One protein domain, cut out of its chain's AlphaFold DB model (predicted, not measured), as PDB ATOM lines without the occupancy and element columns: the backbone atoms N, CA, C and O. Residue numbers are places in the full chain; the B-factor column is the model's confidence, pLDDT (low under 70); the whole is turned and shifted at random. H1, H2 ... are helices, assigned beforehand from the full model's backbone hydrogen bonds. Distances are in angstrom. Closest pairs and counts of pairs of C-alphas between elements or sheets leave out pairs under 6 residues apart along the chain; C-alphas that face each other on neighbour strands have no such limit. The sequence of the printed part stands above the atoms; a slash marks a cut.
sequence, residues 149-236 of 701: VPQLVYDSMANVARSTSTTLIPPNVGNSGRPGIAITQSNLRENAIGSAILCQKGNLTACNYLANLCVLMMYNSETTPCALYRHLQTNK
ATOM      1  N   VAL A 149     174.954 221.452 280.046       82.56
ATOM      2  CA  VAL A 149     173.532 221.068 280.099       82.56
ATOM      3  C   VAL A 149     173.314 219.821 280.950       82.56
ATOM      4  O   VAL A 149     174.190 218.963 280.975       82.56
ATOM      5  N   PRO A 150     172.171 219.680 281.652       86.06
ATOM      6  CA  PRO A 150     171.892 218.469 282.416       86.06
ATOM      7  C   PRO A 150     171.938 217.226 281.522       86.06
ATOM      8  O   PRO A 150     171.390 217.244 280.416       86.06
ATOM      9  N   GLN A 151     172.511 216.133 282.026       87.50
ATOM     10  CA  GLN A 151     172.682 214.879 281.284       87.50
ATOM     11  C   GLN A 151     171.355 214.368 280.701       87.50
ATOM     12  O   GLN A 151     171.306 213.964 279.549       87.50
ATOM     13  N   LEU A 152     170.246 214.492 281.442       84.19
ATOM     14  CA  LEU A 152     168.908 214.100 280.974       84.19
ATOM     15  C   LEU A 152     168.472 214.838 279.695       84.19
ATOM     16  O   LEU A 152     167.812 214.259 278.832       84.19
ATOM     17  N   VAL A 153     168.836 216.118 279.563       83.19
ATOM     18  CA  VAL A 153     168.520 216.929 278.376       83.19
ATOM     19  C   VAL A 153     169.400 216.500 277.208       83.19
ATOM     20  O   VAL A 153     168.896 216.341 276.096       83.19
ATOM     21  N   TYR A 154     170.686 216.256 277.463       88.56
ATOM     22  CA  TYR A 154     171.601 215.727 276.455       88.56
ATOM     23  C   TYR A 154     171.134 214.366 275.929       88.56
ATOM     24  O   TYR A 154     170.978 214.183 274.720       88.56
ATOM     25  N   ASP A 155     170.801 213.453 276.840       90.50
ATOM     26  CA  ASP A 155     170.325 212.113 276.524       90.50
ATOM     27  C   ASP A 155     169.040 212.164 275.691       90.50
ATOM     28  O   ASP A 155     168.893 211.379 274.761       90.50
ATOM     29  N   SER A 156     168.131 213.117 275.935       88.19
ATOM     30  CA  SER A 156     166.899 213.247 275.142       88.19
ATOM     31  C   SER A 156     167.164 213.408 273.636       88.19
ATOM     32  O   SER A 156     166.516 212.743 272.828       88.19
ATOM     33  N   MET A 157     168.168 214.208 273.259       89.06
ATOM     34  CA  MET A 157     168.561 214.427 271.862       89.06
ATOM     35  C   MET A 157     169.520 213.344 271.363       89.06
ATOM     36  O   MET A 157     169.401 212.883 270.227       89.06
ATOM     37  N   ALA A 158     170.422 212.855 272.217       91.31
ATOM     38  CA  ALA A 158     171.296 211.733 271.886       91.31
ATOM     39  C   ALA A 158     170.497 210.455 271.568       91.31
ATOM     40  O   ALA A 158     170.890 209.684 270.692       91.31
ATOM     41  N   ASN A 159     169.344 210.258 272.221       91.56
ATOM     42  CA  ASN A 159     168.412 209.162 271.959       91.56
ATOM     43  C   ASN A 159     167.866 209.202 270.530       91.56
ATOM     44  O   ASN A 159     167.816 208.160 269.878       91.56
ATOM     45  N   VAL A 160     167.491 210.391 270.047       88.44
ATOM     46  CA  VAL A 160     167.031 210.613 268.665       88.44
ATOM     47  C   VAL A 160     168.162 210.321 267.680       88.44
ATOM     48  O   VAL A 160     167.946 209.691 266.650       88.44
ATOM     49  N   ALA A 161     169.386 210.708 268.038       89.94
ATOM     50  CA  ALA A 161     170.579 210.492 267.235       89.94
ATOM     51  C   ALA A 161     171.148 209.057 267.299       89.94
ATOM     52  O   ALA A 161     172.213 208.807 266.733       89.94
ATOM     53  N   ARG A 162     170.544 208.100 268.030       87.56
ATOM     54  CA  ARG A 162     171.146 206.762 268.241       87.56
ATOM     55  C   ARG A 162     171.267 205.934 266.970       87.56
ATOM     56  O   ARG A 162     172.298 205.299 266.777       87.56
ATOM     57  N   SER A 163     170.218 205.923 266.154       84.19
ATOM     58  CA  SER A 163     170.110 205.114 264.934       84.19
ATOM     59  C   SER A 163     170.391 205.916 263.662       84.19
ATOM     60  O   SER A 163     170.010 205.490 262.577       84.19
ATOM     61  N   THR A 164     171.000 207.095 263.792       88.19
ATOM     62  CA  THR A 164     171.299 207.993 262.675       88.19
ATOM     63  C   THR A 164     172.780 207.948 262.340       88.19
ATOM     64  O   THR A 164     173.627 207.755 263.214       88.19
ATOM     65  N   SER A 165     173.105 208.158 261.070       85.75
ATOM     66  CA  SER A 165     174.489 208.168 260.605       85.75
ATOM     67  C   SER A 165     175.113 209.567 260.665       85.75
ATOM     68  O   SER A 165     174.431 210.592 260.692       85.75
ATOM     69  N   THR A 166     176.438 209.624 260.674       84.56
ATOM     70  CA  THR A 166     177.253 210.823 260.410       84.56
ATOM     71  C   THR A 166     178.101 210.651 259.149       84.56
ATOM     72  O   THR A 166     179.025 211.423 258.901       84.56
ATOM     73  N   THR A 167     177.789 209.625 258.350       82.88
ATOM     74  CA  THR A 167     178.442 209.345 257.072       82.88
ATOM     75  C   THR A 167     177.884 210.239 255.973       82.88
ATOM     76  O   THR A 167     176.694 210.163 255.661       82.88
ATOM     77  N   LEU A 168     178.747 211.032 255.352       83.50
ATOM     78  CA  LEU A 168     178.481 211.714 254.094       83.50
ATOM     79  C   LEU A 168     179.010 210.850 252.945       83.50
ATOM     80  O   LEU A 168     180.092 210.273 253.035       83.50
ATOM     81  N   ILE A 169     178.242 210.747 251.862       83.75
ATOM     82  CA  ILE A 169     178.689 210.132 250.609       83.75
ATOM     83  C   ILE A 169     178.830 211.275 249.598       83.75
ATOM     84  O   ILE A 169     177.802 211.792 249.156       83.75
ATOM     85  N   PRO A 170     180.061 211.695 249.248       84.44
ATOM     86  CA  PRO A 170     180.273 212.819 248.343       84.44
ATOM     87  C   PRO A 170     179.618 212.562 246.975       84.44
ATOM     88  O   PRO A 170     179.861 211.505 246.374       84.44
ATOM     89  N   PRO A 171     178.784 213.478 246.459       84.38
ATOM     90  CA  PRO A 171     178.124 213.291 245.173       84.38
ATOM     91  C   PRO A 171     179.099 213.465 244.002       84.38
ATOM     92  O   PRO A 171     179.976 214.329 244.033       84.38
ATOM     93  N   ASN A 172     178.905 212.673 242.943       82.75
ATOM     94  CA  ASN A 172     179.500 212.873 241.617       82.75
ATOM     95  C   ASN A 172     181.007 213.241 241.638       82.75
ATOM     96  O   ASN A 172     181.421 214.340 241.253       82.75
ATOM     97  N   VAL A 173     181.843 212.316 242.118       83.56
ATOM     98  CA  VAL A 173     183.287 212.540 242.268       83.56
ATOM     99  C   VAL A 173     183.960 212.723 240.911       83.56
ATOM    100  O   VAL A 173     183.796 211.904 240.002       83.56
ATOM    101  N   GLY A 174     184.728 213.806 240.769       74.62
ATOM    102  CA  GLY A 174     185.425 214.167 239.534       74.62
ATOM    103  C   GLY A 174     184.488 214.434 238.357       74.62
ATOM    104  O   GLY A 174     184.910 214.292 237.214       74.62
ATOM    105  N   ASN A 175     183.215 214.747 238.628       76.56
ATOM    106  CA  ASN A 175     182.161 214.874 237.622       76.56
ATOM    107  C   ASN A 175     182.017 213.626 236.713       76.56
ATOM    108  O   ASN A 175     181.715 213.731 235.526       76.56
ATOM    109  N   SER A 176     182.306 212.436 237.256       77.88
ATOM    110  CA  SER A 176     182.327 211.157 236.521       77.88
ATOM    111  C   SER A 176     181.022 210.357 236.611       77.88
ATOM    112  O   SER A 176     180.916 209.257 236.067       77.88
ATOM    113  N   GLY A 177     180.042 210.875 237.348       74.62
ATOM    114  CA  GLY A 177     178.786 210.210 237.659       74.62
ATOM    115  C   GLY A 177     178.887 209.078 238.682       74.62
ATOM    116  O   GLY A 177     177.996 208.233 238.766       74.62
ATOM    117  N   ARG A 178     179.974 209.028 239.458       80.25
ATOM    118  CA  ARG A 178     180.182 208.028 240.513       80.25
ATOM    119  C   ARG A 178     180.111 208.677 241.897       80.25
ATOM    120  O   ARG A 178     180.703 209.742 242.077       80.25
ATOM    121  N   PRO A 179     179.432 208.062 242.881       82.12
ATOM    122  CA  PRO A 179     179.501 208.521 244.262       82.12
ATOM    123  C   PRO A 179     180.905 208.299 244.840       82.12
ATOM    124  O   PRO A 179     181.637 207.402 244.413       82.12
ATOM    125  N   GLY A 180     181.275 209.131 245.809       77.44
ATOM    126  CA  GLY A 180     182.529 209.021 246.542       77.44
ATOM    127  C   GLY A 180     182.520 207.932 247.605       77.44
ATOM    128  O   GLY A 180     181.513 207.277 247.868       77.44
ATOM    129  N   ILE A 181     183.677 207.750 248.238       82.50
ATOM    130  CA  ILE A 181     183.804 206.866 249.399       82.50
ATOM    131  C   ILE A 181     183.101 207.535 250.584       82.50
ATOM    132  O   ILE A 181     183.291 208.728 250.814       82.50
ATOM    133  N   ALA A 182     182.307 206.763 251.330       81.81
ATOM    134  CA  ALA A 182     181.631 207.250 252.526       81.81
ATOM    135  C   ALA A 182     182.645 207.743 253.572       81.81
ATOM    136  O   ALA A 182     183.603 207.040 253.898       81.81
ATOM    137  N   ILE A 183     182.403 208.937 254.106       77.94
ATOM    138  CA  ILE A 183     183.264 209.620 255.071       77.94
ATOM    139  C   ILE A 183     182.468 209.993 256.326       77.94
ATOM    140  O   ILE A 183     181.368 210.527 256.232       77.94
ATOM    141  N   THR A 184     182.990 209.690 257.514       79.06
ATOM    142  CA  THR A 184     182.331 209.970 258.804       79.06
ATOM    143  C   THR A 184     182.838 211.265 259.407       79.06
ATOM    144  O   THR A 184     184.007 211.323 259.768       79.06
ATOM    145  N   GLN A 185     181.993 212.285 259.574       71.88
ATOM    146  CA  GLN A 185     182.484 213.561 260.100       71.88
ATOM    147  C   GLN A 185     182.865 213.512 261.587       71.88
ATOM    148  O   GLN A 185     182.082 213.038 262.416       71.88
ATOM    149  N   SER A 186     184.058 214.027 261.922       70.69
ATOM    150  CA  SER A 186     184.522 214.150 263.311       70.69
ATOM    151  C   SER A 186     183.732 215.242 264.034       70.69
ATOM    152  O   SER A 186     183.390 216.259 263.436       70.69
ATOM    153  N   ASN A 187     183.363 215.011 265.297       78.50
ATOM    154  CA  ASN A 187     182.591 215.932 266.149       78.50
ATOM    155  C   ASN A 187     181.212 216.381 265.605       78.50
ATOM    156  O   ASN A 187     180.458 217.032 266.323       78.50
ATOM    157  N   LEU A 188     180.806 215.976 264.391       86.19
ATOM    158  CA  LEU A 188     179.517 216.342 263.788       86.19
ATOM    159  C   LEU A 188     178.343 215.909 264.662       86.19
ATOM    160  O   LEU A 188     177.369 216.642 264.801       86.19
ATOM    161  N   ARG A 189     178.429 214.715 265.259       89.44
ATOM    162  CA  ARG A 189     177.371 214.192 266.129       89.44
ATOM    163  C   ARG A 189     177.184 215.068 267.365       89.44
ATOM    164  O   ARG A 189     176.057 215.430 267.684       89.44
ATOM    165  N   GLU A 190     178.281 215.403 268.033       88.44
ATOM    166  CA  GLU A 190     178.289 216.209 269.257       88.44
ATOM    167  C   GLU A 190     177.826 217.639 268.964       88.44
ATOM    168  O   GLU A 190     176.940 218.156 269.648       88.44
ATOM    169  N   ASN A 191     178.317 218.230 267.872       90.06
ATOM    170  CA  ASN A 191     177.916 219.557 267.410       90.06
ATOM    171  C   ASN A 191     176.434 219.602 267.006       90.06
ATOM    172  O   ASN A 191     175.724 220.548 267.353       90.06
ATOM    173  N   ALA A 192     175.922 218.572 266.323       92.50
ATOM    174  CA  ALA A 192     174.510 218.478 265.947       92.50
ATOM    175  C   ALA A 192     173.595 218.314 267.174       92.50
ATOM    176  O   ALA A 192     172.568 218.982 267.271       92.50
ATOM    177  N   ILE A 193     173.975 217.472 268.141       92.25
ATOM    178  CA  ILE A 193     173.216 217.299 269.389       92.25
ATOM    179  C   ILE A 193     173.218 218.602 270.194       92.25
ATOM    180  O   ILE A 193     172.155 219.082 270.591       92.25
ATOM    181  N   GLY A 194     174.387 219.212 270.400       89.00
ATOM    182  CA  GLY A 194     174.498 220.463 271.146       89.00
ATOM    183  C   GLY A 194     173.727 221.608 270.492       89.00
ATOM    184  O   GLY A 194     172.996 222.330 271.171       89.00
ATOM    185  N   SER A 195     173.813 221.744 269.166       90.38
ATOM    186  CA  SER A 195     173.077 222.781 268.430       90.38
ATOM    187  C   SER A 195     171.566 222.558 268.480       90.38
ATOM    188  O   SER A 195     170.826 223.524 268.658       90.38
ATOM    189  N   ALA A 196     171.094 221.307 268.449       89.38
ATOM    190  CA  ALA A 196     169.681 220.983 268.642       89.38
ATOM    191  C   ALA A 196     169.164 221.371 270.038       89.38
ATOM    192  O   ALA A 196     168.083 221.952 270.151       89.38
ATOM    193  N   ILE A 197     169.943 221.119 271.095       85.69
ATOM    194  CA  ILE A 197     169.585 221.494 272.473       85.69
ATOM    195  C   ILE A 197     169.502 223.018 272.618       85.69
ATOM    196  O   ILE A 197     168.521 223.546 273.147       85.69
ATOM    197  N   LEU A 198     170.508 223.743 272.127       82.62
ATOM    198  CA  LEU A 198     170.527 225.208 272.162       82.62
ATOM    199  C   LEU A 198     169.401 225.810 271.310       82.62
ATOM    200  O   LEU A 198     168.754 226.774 271.721       82.62
ATOM    201  N   CYS A 199     169.105 225.200 270.164       83.62
ATOM    202  CA  CYS A 199     167.987 225.593 269.319       83.62
ATOM    203  C   CYS A 199     166.634 225.391 270.016       83.62
ATOM    204  O   CYS A 199     165.744 226.247 269.946       83.62
ATOM    205  N   GLN A 200     166.467 224.284 270.748       80.25
ATOM    206  CA  GLN A 200     165.262 224.037 271.538       80.25
ATOM    207  C   GLN A 200     165.046 225.144 272.579       80.25
ATOM    208  O   GLN A 200     163.911 225.605 272.727       80.25
ATOM    209  N   LYS A 201     166.132 225.622 273.204       73.50
ATOM    210  CA  LYS A 201     166.159 226.750 274.151       73.50
ATOM    211  C   LYS A 201     165.947 228.134 273.510       73.50
ATOM    212  O   LYS A 201     165.879 229.118 274.236       73.50
ATOM    213  N   GLY A 202     165.822 228.225 272.183       68.75
ATOM    214  CA  GLY A 202     165.533 229.473 271.468       68.75
ATOM    215  C   GLY A 202     166.754 230.215 270.916       68.75
ATOM    216  O   GLY A 202     166.601 231.339 270.449       68.75
ATOM    217  N   ASN A 203     167.950 229.616 270.927       76.00
ATOM    218  CA  ASN A 203     169.132 230.219 270.308       76.00
ATOM    219  C   ASN A 203     169.055 230.111 268.769       76.00
ATOM    220  O   ASN A 203     169.202 229.025 268.203       76.00
ATOM    221  N   LEU A 204     168.838 231.249 268.097       80.12
ATOM    222  CA  LEU A 204     168.690 231.348 266.638       80.12
ATOM    223  C   LEU A 204     169.949 230.933 265.872       80.12
ATOM    224  O   LEU A 204     169.852 230.262 264.842       80.12
ATOM    225  N   THR A 205     171.128 231.303 266.368       86.62
ATOM    226  CA  THR A 205     172.414 230.946 265.756       86.62
ATOM    227  C   THR A 205     172.610 229.436 265.791       86.62
ATOM    228  O   THR A 205     172.924 228.833 264.770       86.62
ATOM    229  N   ALA A 206     172.300 228.793 266.921       86.31
ATOM    230  CA  ALA A 206     172.363 227.339 267.041       86.31
ATOM    231  C   ALA A 206     171.334 226.619 266.150       86.31
ATOM    232  O   ALA A 206     171.640 225.576 265.574       86.31
ATOM    233  N   CYS A 207     170.130 227.178 265.982       86.75
ATOM    234  CA  CYS A 207     169.147 226.641 265.039       86.75
ATOM    235  C   CYS A 207     169.629 226.725 263.583       86.75
ATOM    236  O   CYS A 207     169.466 225.766 262.826       86.75
ATOM    237  N   ASN A 208     170.241 227.847 263.191       90.50
ATOM    238  CA  ASN A 208     170.856 227.993 261.872       90.50
ATOM    239  C   ASN A 208     172.067 227.079 261.703       90.50
ATOM    240  O   ASN A 208     172.239 226.523 260.624       90.50
ATOM    241  N   TYR A 209     172.855 226.860 262.758       91.94
ATOM    242  CA  TYR A 209     173.973 225.928 262.716       91.94
ATOM    243  C   TYR A 209     173.493 224.501 262.440       91.94
ATOM    244  O   TYR A 209     173.935 223.880 261.476       91.94
ATOM    245  N   LEU A 210     172.507 224.012 263.204       92.50
ATOM    246  CA  LEU A 210     171.902 222.695 262.974       92.50
ATOM    247  C   LEU A 210     171.334 222.567 261.553       92.50
ATOM    248  O   LEU A 210     171.494 221.533 260.904       92.50
ATOM    249  N   ALA A 211     170.679 223.623 261.067       91.94
ATOM    250  CA  ALA A 211     170.139 223.655 259.718       91.94
ATOM    251  C   ALA A 211     171.251 223.538 258.664       91.94
ATOM    252  O   ALA A 211     171.163 222.678 257.790       91.94
ATOM    253  N   ASN A 212     172.324 224.321 258.790       92.94
ATOM    254  CA  ASN A 212     173.481 224.292 257.892       92.94
ATOM    255  C   ASN A 212     174.170 222.919 257.896       92.94
ATOM    256  O   ASN A 212     174.494 222.406 256.827       92.94
ATOM    257  N   LEU A 213     174.293 222.269 259.059       91.69
ATOM    258  CA  LEU A 213     174.792 220.892 259.158       91.69
ATOM    259  C   LEU A 213     173.899 219.892 258.400       91.69
ATOM    260  O   LEU A 213     174.408 218.965 257.781       91.69
ATOM    261  N   CYS A 214     172.573 220.068 258.398       91.12
ATOM    262  CA  CYS A 214     171.688 219.231 257.578       91.12
ATOM    263  C   CYS A 214     171.852 219.499 256.070       91.12
ATOM    264  O   CYS A 214     171.822 218.558 255.274       91.12
ATOM    265  N   VAL A 215     172.069 220.758 255.668       91.50
ATOM    266  CA  VAL A 215     172.372 221.098 254.267       91.50
ATOM    267  C   VAL A 215     173.700 220.469 253.829       91.50
ATOM    268  O   VAL A 215     173.747 219.887 252.748       91.50
ATOM    269  N   LEU A 216     174.743 220.513 254.670       89.12
ATOM    270  CA  LEU A 216     176.027 219.838 254.417       89.12
ATOM    271  C   LEU A 216     175.859 218.333 254.212       89.12
ATOM    272  O   LEU A 216     176.431 217.763 253.291       89.12
ATOM    273  N   MET A 217     174.998 217.700 255.008       86.88
ATOM    274  CA  MET A 217     174.657 216.282 254.862       86.88
ATOM    275  C   MET A 217     173.701 215.996 253.688       86.88
ATOM    276  O   MET A 217     173.038 214.955 253.661       86.88
ATOM    277  N   MET A 218     173.605 216.914 252.721       84.75
ATOM    278  CA  MET A 218     172.794 216.799 251.506       84.75
ATOM    279  C   MET A 218     171.327 216.466 251.799       84.75
ATOM    280  O   MET A 218     170.684 215.718 251.066       84.75
ATOM    281  N   TYR A 219     170.775 217.000 252.895       86.25
ATOM    282  CA  TYR A 219     169.392 216.762 253.319       86.25
ATOM    283  C   TYR A 219     169.019 215.291 253.568       86.25
ATOM    284  O   TYR A 219     167.825 214.975 253.636       86.25
ATOM    285  N   ASN A 220     169.998 214.393 253.717       84.25
ATOM    286  CA  ASN A 220     169.733 212.979 253.944       84.25
ATOM    287  C   ASN A 220     169.057 212.779 255.310       84.25
ATOM    288  O   ASN A 220     169.638 213.059 256.361       84.25
ATOM    289  N   SER A 221     167.830 212.258 255.299       83.12
ATOM    290  CA  SER A 221     167.011 212.063 256.498       83.12
ATOM    291  C   SER A 221     167.566 211.054 257.498       83.12
ATOM    292  O   SER A 221     167.172 211.090 258.660       83.12
ATOM    293  N   GLU A 222     168.460 210.168 257.064       84.94
ATOM    294  CA  GLU A 222     169.108 209.170 257.920       84.94
ATOM    295  C   GLU A 222     170.296 209.753 258.695       84.94
ATOM    296  O   GLU A 222     170.844 209.110 259.593       84.94
ATOM    297  N   THR A 223     170.712 210.977 258.361       88.38
ATOM    298  CA  THR A 223     171.850 211.631 259.006       88.38
ATOM    299  C   THR A 223     171.439 212.353 260.281       88.38
ATOM    300  O   THR A 223     170.332 212.881 260.407       88.38
ATOM    301  N   THR A 224     172.361 212.399 261.240       92.56
ATOM    302  CA  THR A 224     172.117 212.936 262.582       92.56
ATOM    303  C   THR A 224     171.602 214.384 262.569       92.56
ATOM    304  O   THR A 224     170.576 214.631 263.208       92.56
ATOM    305  N   PRO A 225     172.216 215.342 261.837       92.81
ATOM    306  CA  PRO A 225     171.738 216.726 261.832       92.81
ATOM    307  C   PRO A 225     170.316 216.866 261.271       92.81
ATOM    308  O   PRO A 225     169.481 217.554 261.859       92.81
ATOM    309  N   CYS A 226     170.003 216.176 260.169       90.31
ATOM    310  CA  CYS A 226     168.682 216.247 259.545       90.31
ATOM    311  C   CYS A 226     167.592 215.551 260.368       90.31
ATOM    312  O   CYS A 226     166.465 216.046 260.438       90.31
ATOM    313  N   ALA A 227     167.911 214.429 261.018       90.25
ATOM    314  CA  ALA A 227     166.986 213.740 261.910       90.25
ATOM    315  C   ALA A 227     166.633 214.600 263.136       90.25
ATOM    316  O   ALA A 227     165.454 214.744 263.466       90.25
ATOM    317  N   LEU A 228     167.632 215.233 263.764       91.06
ATOM    318  CA  LEU A 228     167.427 216.165 264.879       91.06
ATOM    319  C   LEU A 228     166.627 217.399 264.451       91.06
ATOM    320  O   LEU A 228     165.689 217.795 265.143       91.06
ATOM    321  N   TYR A 229     166.942 217.972 263.286       89.62
ATOM    322  CA  TYR A 229     166.187 219.091 262.725       89.62
ATOM    323  C   TYR A 229     164.700 218.734 262.546       89.62
ATOM    324  O   TYR A 229     163.823 219.462 263.016       89.62
ATOM    325  N   ARG A 230     164.397 217.581 261.928       86.31
ATOM    326  CA  ARG A 230     163.009 217.118 261.738       86.31
ATOM    327  C   ARG A 230     162.309 216.833 263.064       86.31
ATOM    328  O   ARG A 230     161.142 217.176 263.211       86.31
ATOM    329  N   HIS A 231     163.017 216.262 264.037       86.56
ATOM    330  CA  HIS A 231     162.479 216.022 265.376       86.56
ATOM    331  C   HIS A 231     162.048 217.325 266.071       86.56
ATOM    332  O   HIS A 231     160.959 217.400 266.645       86.56
ATOM    333  N   LEU A 232     162.866 218.381 265.977       82.56
ATOM    334  CA  LEU A 232     162.512 219.708 266.488       82.56
ATOM    335  C   LEU A 232     161.317 220.311 265.740       82.56
ATOM    336  O   LEU A 232     160.438 220.902 266.371       82.56
ATOM    337  N   GLN A 233     161.258 220.119 264.420       79.25
ATOM    338  CA  GLN A 233     160.155 220.585 263.582       79.25
ATOM    339  C   GLN A 233     158.816 219.935 263.973       79.25
ATOM    340  O   GLN A 233     157.802 220.625 264.049       79.25
ATOM    341  N   THR A 234     158.792 218.628 264.262       75.00
ATOM    342  CA  THR A 234     157.555 217.911 264.625       75.00
ATOM    343  C   THR A 234     157.083 218.180 266.052       75.00
ATOM    344  O   THR A 234     155.880 218.141 266.315       75.00
ATOM    345  N   ASN A 235     158.010 218.443 266.979       66.19
ATOM    346  CA  ASN A 235     157.696 218.590 268.403       66.19
ATOM    347  C   ASN A 235     157.262 220.006 268.802       66.19
ATOM    348  O   ASN A 235     156.555 220.162 269.796       66.19
ATOM    349  N   LYS A 236     157.611 221.038 268.025       60.94
ATOM    350  CA  LYS A 236     157.072 222.397 268.196       60.94
ATOM    351  C   LYS A 236     155.855 222.607 267.281       60.94
ATOM    352  O   LYS A 236     155.933 223.314 266.279       60.94
TER     353      LYS A 236
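AT A GLANCE: This is residues 149 to 236 of the 701 residues of an uncharacterized protein of Phytomonas sp. isolate EM1 (UniProt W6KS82). What shape does this domain have? H2 and H3 make a helical hairpin, H4 packs on both of them so that the three stand in a triangle, and H1 lies across H2 and H4. From this helical body a long loop between H1 and H2, residues 161 to 187, runs out to a tip near Ser 176 and folds back, with residues 167 to 168 paired antiparallel with residues 183 to 184. What is it made of, and how large is it? The printed part has 88 residues with four named helices, H1 to H4 in chain order, and no named strand; the class is all helix. By its radius of gyration of the C-alphas, 13.8 A, it is compact, and the loop makes the length in its spans of 46 by 22 by 21 A.

HOW THE PARTS SIT: What does the longest helix touch? H2, residues 188 to 200, touches H3, residues 204 to 216, and their closest C-alphas, those of Cys 199 and Cys 207, are 4.6 A apart. This hairpin runs opposite ways at a steep tilt of 37 degrees, only just past shallow. H2 also touches H4, residues 224 to 235, the same way at a shallow tilt of 19 degrees; the closest C-alphas are those of Ala 192 and Pro 225, 5.3 A apart. How do H3 and H4 meet? They touch, H3 with residues 210 to 214 alone and H4 with residues 225 to 229 alone, opposite ways at a steep tilt of 51 degrees; the closest C-alphas, those of Cys 214 and Cys 226, are 4.7 A apart. Where is the first helix? H1, residues 151 to 160, touches residues 193 to 197 of H2, opposite ways at a steep tilt of 68 degrees, only just short of about perpendicular, with the C-alphas of Met 157 and Ile 193 closest at 6.0 A. It touches residues 227 to 231 of H4, about perpendicular at 78 degrees, with the C-alphas of Val 160 and Leu 228 closest at 6.7 A, and H1 and H3 are apart. What do the helix backbones show? In H2, H3 and H4 every O i to N i+4 pair is within hydrogen-bond range; in H1 4 of 6 are.

IN THESE COORDINATES: Where do the helices begin and end? H1 starts at C-alpha 151 (172.682, 214.879, 281.284), and H4 ends at C-alpha 235 (157.696, 218.590, 268.403). How long are they? From first to last C-alpha H3 measures 18.3 A, H2 18.0 A, H4 16.5 A and H1 14.5 A.

THE WHOLE: How far does it reach? The two C-alphas farthest apart, those of Pro 150 and Ser 176, are 47.6 A apart. Are there cuts or long links? The printed part has no cut; the link from H1 to H2 is long, that from H2 to H3 tight and that from H3 to H4 short. Where is confidence low? Residues 202, 235 and 236 are under 70, and the mean pLDDT of the printed part is 84.6.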